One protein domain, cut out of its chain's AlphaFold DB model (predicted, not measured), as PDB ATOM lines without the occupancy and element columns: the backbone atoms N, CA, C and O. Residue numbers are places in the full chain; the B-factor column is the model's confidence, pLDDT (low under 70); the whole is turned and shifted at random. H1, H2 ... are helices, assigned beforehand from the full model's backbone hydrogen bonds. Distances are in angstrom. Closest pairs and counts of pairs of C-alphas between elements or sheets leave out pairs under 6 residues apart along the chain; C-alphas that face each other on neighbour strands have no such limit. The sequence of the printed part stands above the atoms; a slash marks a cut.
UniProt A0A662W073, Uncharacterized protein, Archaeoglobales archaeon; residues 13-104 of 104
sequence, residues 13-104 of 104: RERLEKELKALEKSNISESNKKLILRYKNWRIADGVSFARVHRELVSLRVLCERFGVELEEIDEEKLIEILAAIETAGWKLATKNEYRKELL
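Overview. This is residues 13 to 104 of the 104 residues of an uncharacterized protein of Archaeoglobales archaeon (UniProt A0A662W073). Three helices, H1, H2 and H3, form an up-and-down bundle, and a helical hairpin, H4 and H5, is set crosswise beyond H3, which runs through the middle. The printed part has 92 residues with five named helices, H1 to H5 in order, and no named strand: all helix. It is compact, with a radius of gyration of the C-alphas of 13.0 A and spans of 32 by 27 by 22 A.

Along the chain. H1, residues 13 to 25, begins at C-alpha 13 (-8.380, 3.721, -94.912). H2 is residues 30 to 45, 22.8 A long, and H3 residues 50 to 67, 25.2 A. H4 is residues 76 to 88; H5, residues 93 to 103, ends at C-alpha 103 (-8.630, -16.031, -81.681).

Arrangement. H3 touches H1, closest C-alphas Leu 16 and His 54, 5.0 A, the same way at a shallow tilt of 21 degrees. H2 and H3, a hairpin, touch at Lys 40 and Val 53, closest C-alphas, 6.5 A. H4 and H5 touch, closest C-alphas Glu 87 and Lys 96, 6.8 A. H4 is about perpendicular to H3, 88 degrees, and close but not clearly touching, closest C-alphas Phe 67 and Ile 82, 7.2 A. In H1 to H5 every O i to N i+4 pair is within hydrogen-bond range.

Size, cuts and confidence. The printed part has no cut and no long link. Residues 87 to 95, 99 to 100 and 103 to 104 have pLDDT under 70.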
ATOM      1  N   ARG A  13      -7.802   4.119 -93.620       89.06
ATOM      2  CA  ARG A  13      -8.380   3.721 -94.912       89.06
ATOM      3  C   ARG A  13      -7.269   3.433 -95.905       89.06
ATOM      4  O   ARG A  13      -7.258   2.355 -96.488       89.06
ATOM      5  N   GLU A  14      -6.280   4.321 -95.996       93.00
ATOM      6  CA  GLU A  14      -5.107   4.110 -96.852       93.00
ATOM      7  C   GLU A  14      -4.344   2.834 -96.449       93.00
ATOM      8  O   GLU A  14      -3.914   2.046 -97.295       93.00
ATOM      9  N   ARG A  15      -4.198   2.584 -95.140       92.44
ATOM     10  CA  ARG A  15      -3.590   1.338 -94.645       92.44
ATOM     11  C   ARG A  15      -4.401   0.104 -95.021       92.44
ATOM     12  O   ARG A  15      -3.816  -0.879 -95.465       92.44
ATOM     13  N   LEU A  16      -5.725   0.157 -94.874       92.88
ATOM     14  CA  LEU A  16      -6.592  -0.941 -95.287       92.88
ATOM     15  C   LEU A  16      -6.456  -1.215 -96.789       92.88
ATOM     16  O   LEU A  16      -6.310  -2.366 -97.176       92.88
ATOM     17  N   GLU A  17      -6.427  -0.187 -97.635       95.25
ATOM     18  CA  GLU A  17      -6.224  -0.353 -99.080       95.25
ATOM     19  C   GLU A  17      -4.875  -0.996 -99.420       95.25
ATOM     20  O   GLU A  17      -4.803  -1.866-100.292       95.25
ATOM     21  N   LYS A  18      -3.800  -0.602 -98.730       96.31
ATOM     22  CA  LYS A  18      -2.481  -1.235 -98.883       96.31
ATOM     23  C   LYS A  18      -2.518  -2.707 -98.487       96.31
ATOM     24  O   LYS A  18      -1.956  -3.531 -99.203       96.31
ATOM     25  N   GLU A  19      -3.208  -3.033 -97.400       96.69
ATOM     26  CA  GLU A  19      -3.370  -4.415 -96.958       96.69
ATOM     27  C   GLU A  19      -4.209  -5.238 -97.945       96.69
ATOM     28  O   GLU A  19      -3.862  -6.377 -98.231       96.69
ATOM     29  N   LEU A  20      -5.242  -4.662 -98.569       97.06
ATOM     30  CA  LEU A  20      -6.002  -5.348 -99.624       97.06
ATOM     31  C   LEU A  20      -5.142  -5.660-100.852       97.06
ATOM     32  O   LEU A  20      -5.245  -6.751-101.408       97.06
ATOM     33  N   LYS A  21      -4.243  -4.748-101.237       97.62
ATOM     34  CA  LYS A  21      -3.256  -5.008-102.301       97.62
ATOM     35  C   LYS A  21      -2.246  -6.084-101.897       97.62
ATOM     36  O   LYS A  21      -1.786  -6.834-102.753       97.62
ATOM     37  N   ALA A  22      -1.871  -6.151-100.618       96.44
ATOM     38  CA  ALA A  22      -1.003  -7.209-100.104       96.44
ATOM     39  C   ALA A  22      -1.717  -8.569-100.120       96.44
ATOM     40  O   ALA A  22      -1.140  -9.549-100.580       96.44
ATOM     41  N   LEU A  23      -2.986  -8.610 -99.705       97.12
ATOM     42  CA  LEU A  23      -3.840  -9.795 -99.763       97.12
ATOM     43  C   LEU A  23      -3.997 -10.312-101.196       97.12
ATOM     44  O   LEU A  23      -3.822 -11.504-101.433       97.12
ATOM     45  N   GLU A  24      -4.270  -9.431-102.157       96.81
ATOM     46  CA  GLU A  24      -4.395  -9.797-103.573       96.81
ATOM     47  C   GLU A  24      -3.123 -10.486-104.099       96.81
ATOM     48  O   GLU A  24      -3.201 -11.532-104.747       96.81
ATOM     49  N   LYS A  25      -1.952  -9.940-103.745       96.81
ATOM     50  CA  LYS A  25      -0.628 -10.436-104.154       96.81
ATOM     51  C   LYS A  25      -0.093 -11.595-103.311       96.81
ATOM     52  O   LYS A  25       0.989 -12.095-103.609       96.81
ATOM     53  N   SER A  26      -0.792 -11.984-102.248       95.50
ATOM     54  CA  SER A  26      -0.344 -13.052-101.358       95.50
ATOM     55  C   SER A  26      -0.442 -14.425-102.028       95.50
ATOM     56  O   SER A  26      -1.283 -14.658-102.901       95.50
ATOM     57  N   ASN A  27       0.405 -15.350-101.573       95.31
ATOM     58  CA  ASN A  27       0.452 -16.733-102.059       95.31
ATOM     59  C   ASN A  27      -0.542 -17.666-101.336       95.31
ATOM     60  O   ASN A  27      -0.412 -18.883-101.436       95.31
ATOM     61  N   ILE A  28      -1.501 -17.120-100.582       96.62
ATOM     62  CA  ILE A  28      -2.526 -17.910 -99.881       96.62
ATOM     63  C   ILE A  28      -3.610 -18.379-100.861       96.62
ATOM     64  O   ILE A  28      -3.757 -17.808-101.947       96.62
ATOM     65  N   SER A  29      -4.396 -19.385-100.469       97.06
ATOM     66  CA  SER A  29      -5.474 -19.927-101.302       97.06
ATOM     67  C   SER A  29      -6.506 -18.860-101.705       97.06
ATOM     68  O   SER A  29      -6.815 -17.925-100.959       97.06
ATOM     69  N   GLU A  30      -7.088 -19.002-102.899       97.00
ATOM     70  CA  GLU A  30      -8.159 -18.102-103.355       97.00
ATOM     71  C   GLU A  30      -9.404 -18.183-102.454       97.00
ATOM     72  O   GLU A  30     -10.119 -17.192-102.290       97.00
ATOM     73  N   SER A  31      -9.645 -19.338-101.823       96.75
ATOM     74  CA  SER A  31     -10.683 -19.504-100.799       96.75
ATOM     75  C   SER A  31     -10.404 -18.617 -99.583       96.75
ATOM     76  O   SER A  31     -11.263 -17.814 -99.207       96.75
ATOM     77  N   ASN A  32      -9.180 -18.641 -99.045       97.25
ATOM     78  CA  ASN A  32      -8.778 -17.770 -97.940       97.25
ATOM     79  C   ASN A  32      -8.910 -16.285 -98.290       97.25
ATOM     80  O   ASN A  32      -9.475 -15.516 -97.509       97.25
ATOM     81  N   LYS A  33      -8.471 -15.866 -99.485       98.00
ATOM     82  CA  LYS A  33      -8.640 -14.471 -99.934       98.00
ATOM     83  C   LYS A  33     -10.113 -14.058 -99.927       98.00
ATOM     84  O   LYS A  33     -10.455 -12.995 -99.402       98.00
ATOM     85  N   LYS A  34     -11.007 -14.903-100.458       97.81
ATOM     86  CA  LYS A  34     -12.458 -14.646-100.473       97.81
ATOM     87  C   LYS A  34     -13.045 -14.557 -99.067       97.81
ATOM     88  O   LYS A  34     -13.849 -13.658 -98.812       97.81
ATOM     89  N   LEU A  35     -12.643 -15.440 -98.157       97.44
ATOM     90  CA  LEU A  35     -13.100 -15.410 -96.769       97.44
ATOM     91  C   LEU A  35     -12.659 -14.145 -96.042       97.44
ATOM     92  O   LEU A  35     -13.492 -13.488 -95.420       97.44
ATOM     93  N   ILE A  36     -11.395 -13.745 -96.190       96.81
ATOM     94  CA  ILE A  36     -10.858 -12.513 -95.595       96.81
ATOM     95  C   ILE A  36     -11.615 -11.284 -96.129       96.81
ATOM     96  O   ILE A  36     -12.006 -10.402 -95.359       96.81
ATOM     97  N   LEU A  37     -11.907 -11.235 -97.434       97.69
ATOM     98  CA  LEU A  37     -12.702 -10.156 -98.034       97.69
ATOM     99  C   LEU A  37     -14.154 -10.138 -97.533       97.69
ATOM    100  O   LEU A  37     -14.699  -9.064 -97.253       97.69
ATOM    101  N   ARG A  38     -14.784 -11.309 -97.397       97.06
ATOM    102  CA  ARG A  38     -16.140 -11.440 -96.846       97.06
ATOM    103  C   ARG A  38     -16.182 -10.989 -95.386       97.06
ATOM    104  O   ARG A  38     -17.055 -10.203 -95.025       97.06
ATOM    105  N   TYR A  39     -15.211 -11.424 -94.588       95.88
ATOM    106  CA  TYR A  39     -15.040 -11.028 -93.195       95.88
ATOM    107  C   TYR A  39     -14.892  -9.507 -93.057       95.88
ATOM    108  O   TYR A  39     -15.641  -8.883 -92.308       95.88
ATOM    109  N   LYS A  40     -14.024  -8.876 -93.860       96.62
ATOM    110  CA  LYS A  40     -13.889  -7.409 -93.921       96.62
ATOM    111  C   LYS A  40     -15.233  -6.714 -94.146       96.62
ATOM    112  O   LYS A  40     -15.542  -5.743 -93.456       96.62
ATOM    113  N   ASN A  41     -16.004  -7.163 -95.138       95.62
ATOM    114  CA  ASN A  41     -17.294  -6.550 -95.468       95.62
ATOM    115  C   ASN A  41     -18.280  -6.661 -94.302       95.62
ATOM    116  O   ASN A  41     -18.935  -5.675 -93.974       95.62
ATOM    117  N   TRP A  42     -18.332  -7.823 -93.647       97.00
ATOM    118  CA  TRP A  42     -19.153  -8.029 -92.458       97.00
ATOM    119  C   TRP A  42     -18.742  -7.103 -91.303       97.00
ATOM    120  O   TRP A  42     -19.591  -6.399 -90.766       97.00
ATOM    121  N   ARG A  43     -17.444  -7.005 -90.986       94.88
ATOM    122  CA  ARG A  43     -16.944  -6.131 -89.906       94.88
ATOM    123  C   ARG A  43     -17.237  -4.652 -90.148       94.88
ATOM    124  O   ARG A  43     -17.604  -3.942 -89.218       94.88
ATOM    125  N   ILE A  44     -17.071  -4.177 -91.384       94.81
ATOM    126  CA  ILE A  44     -17.390  -2.785 -91.732       94.81
ATOM    127  C   ILE A  44     -18.898  -2.533 -91.606       94.81
ATOM    128  O   ILE A  44     -19.289  -1.492 -91.081       94.81
ATOM    129  N   ALA A  45     -19.737  -3.475 -92.052       94.88
ATOM    130  CA  ALA A  45     -21.190  -3.374 -91.909       94.88
ATOM    131  C   ALA A  45     -21.634  -3.357 -90.434       94.88
ATOM    132  O   ALA A  45     -22.580  -2.653 -90.097       94.88
ATOM    133  N   ASP A  46     -20.906  -4.058 -89.561       93.75
ATOM    134  CA  ASP A  46     -21.092  -4.070 -88.102       93.75
ATOM    135  C   ASP A  46     -20.556  -2.798 -87.400       93.75
ATOM    136  O   ASP A  46     -20.549  -2.685 -86.178       93.75
ATOM    137  N   GLY A  47     -20.082  -1.804 -88.160       91.88
ATOM    138  CA  GLY A  47     -19.614  -0.524 -87.619       91.88
ATOM    139  C   GLY A  47     -18.213  -0.570 -87.002       91.88
ATOM    140  O   GLY A  47     -17.794   0.374 -86.326       91.88
ATOM    141  N   VAL A  48     -17.448  -1.639 -87.240       92.19
ATOM    142  CA  VAL A  48     -16.080  -1.756 -86.731       92.19
ATOM    143  C   VAL A  48     -15.154  -0.777 -87.449       92.19
ATOM    144  O   VAL A  48     -15.144  -0.665 -88.674       92.19
ATOM    145  N   SER A  49     -14.327  -0.071 -86.671       93.19
ATOM    146  CA  SER A  49     -13.420   0.945 -87.205       93.19
ATOM    147  C   SER A  49     -12.401   0.365 -88.193       93.19
ATOM    148  O   SER A  49     -11.857  -0.721 -87.985       93.19
ATOM    149  N   PHE A  50     -12.054   1.141 -89.226       91.31
ATOM    150  CA  PHE A  50     -11.037   0.761 -90.220       91.31
ATOM    151  C   PHE A  50      -9.700   0.365 -89.586       91.31
ATOM    152  O   PHE A  50      -9.036  -0.543 -90.072       91.31
ATOM    153  N   ALA A  51      -9.329   0.999 -88.470       88.00
ATOM    154  CA  ALA A  51      -8.121   0.667 -87.726       88.00
ATOM    155  C   ALA A  51      -8.136  -0.757 -87.160       88.00
ATOM    156  O   ALA A  51      -7.109  -1.438 -87.158       88.00
ATOM    157  N   ARG A  52      -9.290  -1.200 -86.652       87.25
ATOM    158  CA  ARG A  52      -9.463  -2.551 -86.121       87.25
ATOM    159  C   ARG A  52      -9.578  -3.565 -87.253       87.25
ATOM    160  O   ARG A  52      -8.854  -4.548 -87.224       87.25
ATOM    161  N   VAL A  53     -10.366  -3.266 -88.286       92.88
ATOM    162  CA  VAL A  53     -10.478  -4.127 -89.475       92.88
ATOM    163  C   VAL A  53      -9.110  -4.353 -90.120       92.88
ATOM    164  O   VAL A  53      -8.739  -5.492 -90.355       92.88
ATOM    165  N   HIS A  54      -8.323  -3.297 -90.348       93.69
ATOM    166  CA  HIS A  54      -6.976  -3.418 -90.913       93.69
ATOM    167  C   HIS A  54      -6.081  -4.360 -90.096       93.69
ATOM    168  O   HIS A  54      -5.402  -5.194 -90.683       93.69
ATOM    169  N   ARG A  55      -6.079  -4.246 -88.760       88.25
ATOM    170  CA  ARG A  55      -5.272  -5.130 -87.902       88.25
ATOM    171  C   ARG A  55      -5.702  -6.586 -88.022       88.25
ATOM    172  O   ARG A  55      -4.853  -7.431 -88.265       88.25
ATOM    173  N   GLU A  56      -7.004  -6.839 -87.970       89.81
ATOM    174  CA  GLU A  56      -7.554  -8.189 -88.107       89.81
ATOM    175  C   GLU A  56      -7.238  -8.794 -89.489       89.81
ATOM    176  O   GLU A  56      -6.878  -9.965 -89.574       89.81
ATOM    177  N   LEU A  57      -7.290  -8.011 -90.579       94.88
ATOM    178  CA  LEU A  57      -6.911  -8.514 -91.910       94.88
ATOM    179  C   LEU A  57      -5.417  -8.838 -92.011       94.88
ATOM    180  O   LEU A  57      -5.072  -9.870 -92.584       94.88
ATOM    181  N   VAL A  58      -4.549  -7.996 -91.433       92.75
ATOM    182  CA  VAL A  58      -3.108  -8.283 -91.344       92.75
ATOM    183  C   VAL A  58      -2.886  -9.591 -90.590       92.75
ATOM    184  O   VAL A  58      -2.139 -10.441 -91.075       92.75
ATOM    185  N   SER A  59      -3.543  -9.775 -89.439       87.50
ATOM    186  CA  SER A  59      -3.441 -11.005 -88.650       87.50
ATOM    187  C   SER A  59      -3.842 -12.227 -89.474       87.50
ATOM    188  O   SER A  59      -3.066 -13.174 -89.583       87.50
ATOM    189  N   LEU A  60      -5.009 -12.183 -90.127       92.38
ATOM    190  CA  LEU A  60      -5.522 -13.289 -90.938       92.38
ATOM    191  C   LEU A  60      -4.618 -13.617 -92.130       92.38
ATOM    192  O   LEU A  60      -4.310 -14.787 -92.356       92.38
ATOM    193  N   ARG A  61      -4.153 -12.610 -92.881       95.06
ATOM    194  CA  ARG A  61      -3.250 -12.846 -94.016       95.06
ATOM    195  C   ARG A  61      -1.946 -13.475 -93.544       95.06
ATOM    196  O   ARG A  61      -1.512 -14.467 -94.120       95.06
ATOM    197  N   VAL A  62      -1.329 -12.923 -92.499       90.31
ATOM    198  CA  VAL A  62      -0.059 -13.436 -91.971       90.31
ATOM    199  C   VAL A  62      -0.225 -14.848 -91.414       90.31
ATOM    200  O   VAL A  62       0.674 -15.669 -91.600       90.31
ATOM    201  N   LEU A  63      -1.363 -15.145 -90.782       89.00
ATOM    202  CA  LEU A  63      -1.707 -16.484 -90.317       89.00
ATOM    203  C   LEU A  63      -1.663 -17.492 -91.473       89.00
ATOM    204  O   LEU A  63      -0.943 -18.488 -91.413       89.00
ATOM    205  N   CYS A  64      -2.383 -17.180 -92.549       92.62
ATOM    206  CA  CYS A  64      -2.462 -18.018 -93.739       92.62
ATOM    207  C   CYS A  64      -1.090 -18.145 -94.426       92.62
ATOM    208  O   CYS A  64      -0.661 -19.244 -94.757       92.62
ATOM    209  N   GLU A  65      -0.364 -17.034 -94.599       91.38
ATOM    210  CA  GLU A  65       0.933 -17.009 -95.290       91.38
ATOM    211  C   GLU A  65       2.035 -17.765 -94.542       91.38
ATOM    212  O   GLU A  65       2.862 -18.423 -95.171       91.38
ATOM    213  N   ARG A  66       2.106 -17.630 -93.213       86.94
ATOM    214  CA  ARG A  66       3.232 -18.166 -92.430       86.94
ATOM    215  C   ARG A  66       2.989 -19.556 -91.881       86.94
ATOM    216  O   ARG A  66       3.949 -20.302 -91.723       86.94
ATOM    217  N   PHE A  67       1.742 -19.870 -91.558       84.06
ATOM    218  CA  PHE A  67       1.388 -21.132 -90.916       84.06
ATOM    219  C   PHE A  67       0.598 -22.057 -91.845       84.06
ATOM    220  O   PHE A  67       0.240 -23.152 -91.430       84.06
ATOM    221  N   GLY A  68       0.350 -21.646 -93.098       86.88
ATOM    222  CA  GLY A  68      -0.345 -22.470 -94.090       86.88
ATOM    223  C   GLY A  68      -1.776 -22.805 -93.678       86.88
ATOM    224  O   GLY A  68      -2.261 -23.890 -93.975       86.88
ATOM    225  N   VAL A  69      -2.415 -21.909 -92.924       89.69
ATOM    226  CA  VAL A  69      -3.756 -22.134 -92.383       89.69
ATOM    227  C   VAL A  69      -4.791 -21.960 -93.484       89.69
ATOM    228  O   VAL A  69      -4.865 -20.897 -94.098       89.69
ATOM    229  N   GLU A  70      -5.630 -22.972 -93.681       93.19
ATOM    230  CA  GLU A  70      -6.870 -22.860 -94.445       93.19
ATOM    231  C   GLU A  70      -8.008 -22.490 -93.491       93.19
ATOM    232  O   GLU A  70      -8.328 -23.218 -92.553       93.19
ATOM    233  N   LEU A  71      -8.601 -21.311 -93.696       90.44
ATOM    234  CA  LEU A  71      -9.560 -20.711 -92.764       90.44
ATOM    235  C   LEU A  71     -10.869 -21.511 -92.656       90.44
ATOM    236  O   LEU A  71     -11.554 -21.413 -91.643       90.44
ATOM    237  N   GLU A  72     -11.222 -22.285 -93.686       91.06
ATOM    238  CA  GLU A  72     -12.394 -23.180 -93.676       91.06
ATOM    239  C   GLU A  72     -12.187 -24.420 -92.801       91.06
ATOM    240  O   GLU A  72     -13.162 -25.045 -92.395       91.06
ATOM    241  N   GLU A  73     -10.933 -24.755 -92.495       87.94
ATOM    242  CA  GLU A  73     -10.539 -25.956 -91.752       87.94
ATOM    243  C   GLU A  73     -10.161 -25.643 -90.297       87.94
ATOM    244  O   GLU A  73      -9.648 -26.506 -89.590       87.94
ATOM    245  N   ILE A  74     -10.377 -24.404 -89.834       86.19
ATOM    246  CA  ILE A  74     -10.093 -24.049 -88.443       86.19
ATOM    247  C   ILE A  74     -11.127 -24.714 -87.535       86.19
ATOM    248  O   ILE A  74     -12.290 -24.310 -87.481       86.19
ATOM    249  N   ASP A  75     -10.654 -25.683 -86.764       83.44
ATOM    250  CA  ASP A  75     -11.318 -26.235 -85.593       83.44
ATOM    251  C   ASP A  75     -10.508 -25.942 -84.315       83.44
ATOM    252  O   ASP A  75      -9.501 -25.226 -84.330       83.44
ATOM    253  N   GLU A  76     -10.982 -26.450 -83.178       78.56
ATOM    254  CA  GLU A  76     -10.361 -26.214 -81.871       78.56
ATOM    255  C   GLU A  76      -8.939 -26.798 -81.782       78.56
ATOM    256  O   GLU A  76      -8.043 -26.157 -81.227       78.56
ATOM    257  N   GLU A  77      -8.692 -27.967 -82.379       77.81
ATOM    258  CA  GLU A  77      -7.363 -28.586 -82.406       77.81
ATOM    259  C   GLU A  77      -6.402 -27.761 -83.266       77.81
ATOM    260  O   GLU A  77      -5.292 -27.427 -82.831       77.81
ATOM    261  N   LYS A  78      -6.855 -27.331 -84.448       78.06
ATOM    262  CA  LYS A  78      -6.067 -26.491 -85.349       78.06
ATOM    263  C   LYS A  78      -5.744 -25.143 -84.726       78.06
ATOM    264  O   LYS A  78      -4.636 -24.633 -84.892       78.06
ATOM    265  N   LEU A  79      -6.677 -24.583 -83.960       76.69
ATOM    266  CA  LEU A  79      -6.465 -23.353 -83.208       76.69
ATOM    267  C   LEU A  79      -5.329 -23.500 -82.187       76.69
ATOM    268  O   LEU A  79      -4.476 -22.616 -82.081       76.69
ATOM    269  N   ILE A  80      -5.276 -24.623 -81.468       79.19
ATOM    270  CA  ILE A  80      -4.204 -24.920 -80.510       79.19
ATOM    271  C   ILE A  80      -2.855 -25.053 -81.230       79.19
ATOM    272  O   ILE A  80      -1.871 -24.453 -80.783       79.19
ATOM    273  N   GLU A  81      -2.800 -25.771 -82.358       79.56
ATOM    274  CA  GLU A  81      -1.583 -25.890 -83.180       79.56
ATOM    275  C   GLU A  81      -1.070 -24.517 -83.630       79.56
ATOM    276  O   GLU A  81       0.119 -24.210 -83.505       79.56
ATOM    277  N   ILE A  82      -1.979 -23.664 -84.105       78.25
ATOM    278  CA  ILE A  82      -1.677 -22.302 -84.548       78.25
ATOM    279  C   ILE A  82      -1.115 -21.463 -83.396       78.25
ATOM    280  O   ILE A  82      -0.079 -20.811 -83.551       78.25
ATOM    281  N   LEU A  83      -1.756 -21.486 -82.225       74.94
ATOM    282  CA  LEU A  83      -1.299 -20.738 -81.050       74.94
ATOM    283  C   LEU A  83       0.083 -21.214 -80.577       74.94
ATOM    284  O   LEU A  83       0.941 -20.387 -80.255       74.94
ATOM    285  N   ALA A  84       0.331 -22.525 -80.588       76.00
ATOM    286  CA  ALA A  84       1.638 -23.098 -80.276       76.00
ATOM    287  C   ALA A  84       2.711 -22.671 -81.297       76.00
ATOM    288  O   ALA A  84       3.835 -22.319 -80.918       76.00
ATOM    289  N   ALA A  85       2.369 -22.622 -82.586       74.88
ATOM    290  CA  ALA A  85       3.270 -22.163 -83.640       74.88
ATOM    291  C   ALA A  85       3.601 -20.663 -83.505       74.88
ATOM    292  O   ALA A  85       4.759 -20.266 -83.641       74.88
ATOM    293  N   ILE A  86       2.625 -19.822 -83.149       73.00
ATOM    294  CA  ILE A  86       2.840 -18.390 -82.869       73.00
ATOM    295  C   ILE A  86       3.751 -18.197 -81.645       73.00
ATOM    296  O   ILE A  86       4.644 -17.342 -81.651       73.00
ATOM    297  N   GLU A  87       3.557 -18.993 -80.591       69.19
ATOM    298  CA  GLU A  87       4.385 -18.936 -79.384       69.19
ATOM    299  C   GLU A  87       5.844 -19.331 -79.655       69.19
ATOM    300  O   GLU A  87       6.766 -18.679 -79.146       69.19
ATOM    301  N   THR A  88       6.063 -20.336 -80.504       69.81
ATOM    302  CA  THR A  88       7.397 -20.854 -80.852       69.81
ATOM    303  C   THR A  88       8.102 -20.056 -81.954       69.81
ATOM    304  O   THR A  88       9.331 -20.056 -82.004       69.81
ATOM    305  N   ALA A  89       7.379 -19.275 -82.767       64.81
ATOM    306  CA  ALA A  89       7.940 -18.448 -83.845       64.81
ATOM    307  C   ALA A  89       8.795 -17.243 -83.377       64.81
ATOM    308  O   ALA A  89       9.265 -16.462 -84.206       64.81
ATOM    309  N   GLY A  90       8.995 -17.054 -82.066       59.66
ATOM    310  CA  GLY A  90       9.897 -16.029 -81.517       59.66
ATOM    311  C   GLY A  90       9.367 -14.591 -81.591       59.66
ATOM    312  O   GLY A  90      10.144 -13.637 -81.585       59.66
ATOM    313  N   TRP A  91       8.048 -14.404 -81.688       65.50
ATOM    314  CA  TRP A  91       7.446 -13.075 -81.815       65.50
ATOM    315  C   TRP A  91       7.486 -12.283 -80.507       65.50
ATOM    316  O   TRP A  91       7.506 -12.843 -79.409       65.50
ATOM    317  N   LYS A  92       7.449 -10.949 -80.622       64.25
ATOM    318  CA  LYS A  92       7.327 -10.065 -79.457       64.25
ATOM    319  C   LYS A  92       6.039 -10.394 -78.699       64.25
ATOM    320  O   LYS A  92       4.993 -10.604 -79.309       64.25
ATOM    321  N   LEU A  93       6.107 -10.361 -77.369       65.94
ATOM    322  CA  LEU A  93       4.984 -10.685 -76.481       65.94
ATOM    323  C   LEU A  93       3.705  -9.891 -76.810       65.94
ATOM    324  O   LEU A  93       2.610 -10.435 -76.761       65.94
ATOM    325  N   ALA A  94       3.852  -8.624 -77.208       66.88
ATOM    326  CA  ALA A  94       2.732  -7.781 -77.625       66.88
ATOM    327  C   ALA A  94       1.967  -8.369 -78.821       66.88
ATOM    328  O   ALA A  94       0.743  -8.404 -78.805       66.88
ATOM    329  N   THR A  95       2.688  -8.890 -79.817       64.50
ATOM    330  CA  THR A  95       2.078  -9.529 -80.984       64.50
ATOM    331  C   THR A  95       1.399 -10.838 -80.583       64.50
ATOM    332  O   THR A  95       0.270 -11.075 -80.980       64.50
ATOM    333  N   LYS A  96       2.011 -11.644 -79.706       70.69
ATOM    334  CA  LYS A  96       1.396 -12.880 -79.179       70.69
ATOM    335  C   LYS A  96       0.068 -12.618 -78.453       70.69
ATOM    336  O   LYS A  96      -0.901 -13.350 -78.635       70.69
ATOM    337  N   ASN A  97       0.013 -11.555 -77.650       75.00
ATOM    338  CA  ASN A  97      -1.188 -11.181 -76.902       75.00
ATOM    339  C   ASN A  97      -2.322 -10.665 -77.801       75.00
ATOM    340  O   ASN A  97      -3.486 -10.863 -77.462       75.00
ATOM    341  N   GLU A  98      -2.004 -10.025 -78.931       73.12
ATOM    342  CA  GLU A  98      -3.012  -9.578 -79.903       73.12
ATOM    343  C   GLU A  98      -3.701 -10.784 -80.559       73.12
ATOM    344  O   GLU A  98      -4.927 -10.855 -80.536       73.12
ATOM    345  N   TYR A  99      -2.941 -11.806 -80.977       67.50
ATOM    346  CA  TYR A  99      -3.516 -13.039 -81.534       67.50
ATOM    347  C   TYR A  99      -4.367 -13.812 -80.526       67.50
ATOM    348  O   TYR A  99      -5.460 -14.238 -80.876       67.50
ATOM    349  N   ARG A 100      -3.927 -13.954 -79.263       69.88
ATOM    350  CA  ARG A 100      -4.758 -14.605 -78.231       69.88
ATOM    351  C   ARG A 100      -6.123 -13.938 -78.080       69.88
ATOM    352  O   ARG A 100      -7.103 -14.639 -77.927       69.88
ATOM    353  N   LYS A 101      -6.180 -12.605 -78.108       75.62
ATOM    354  CA  LYS A 101      -7.430 -11.850 -77.941       75.62
ATOM    355  C   LYS A 101      -8.339 -11.907 -79.176       75.62
ATOM    356  O   LYS A 101      -9.533 -11.655 -79.063       75.62
ATOM    357  N   GLU A 102      -7.762 -12.107 -80.356       71.31
ATOM    358  CA  GLU A 102      -8.509 -12.177 -81.616       71.31
ATOM    359  C   GLU A 102      -9.031 -13.591 -81.907       71.31
ATOM    360  O   GLU A 102     -10.048 -13.720 -82.584       71.31
ATOM    361  N   LEU A 103      -8.348 -14.623 -81.402       67.56
ATOM    362  CA  LEU A 103      -8.630 -16.031 -81.681       67.56
ATOM    363  C   LEU A 103      -9.385 -16.777 -80.561       67.56
ATOM    364  O   LEU A 103     -10.034 -17.772 -80.867       67.56
ATOM    365  N   LEU A 104      -9.290 -16.329 -79.302       57.09
ATOM    366  CA  LEU A 104     -10.011 -16.866 -78.131       57.09
ATOM    367  C   LEU A 104     -11.014 -15.834 -77.602       57.09
ATOM    368  O   LEU A 104     -12.106 -16.254 -77.165       57.09
TER     369      LEU A 104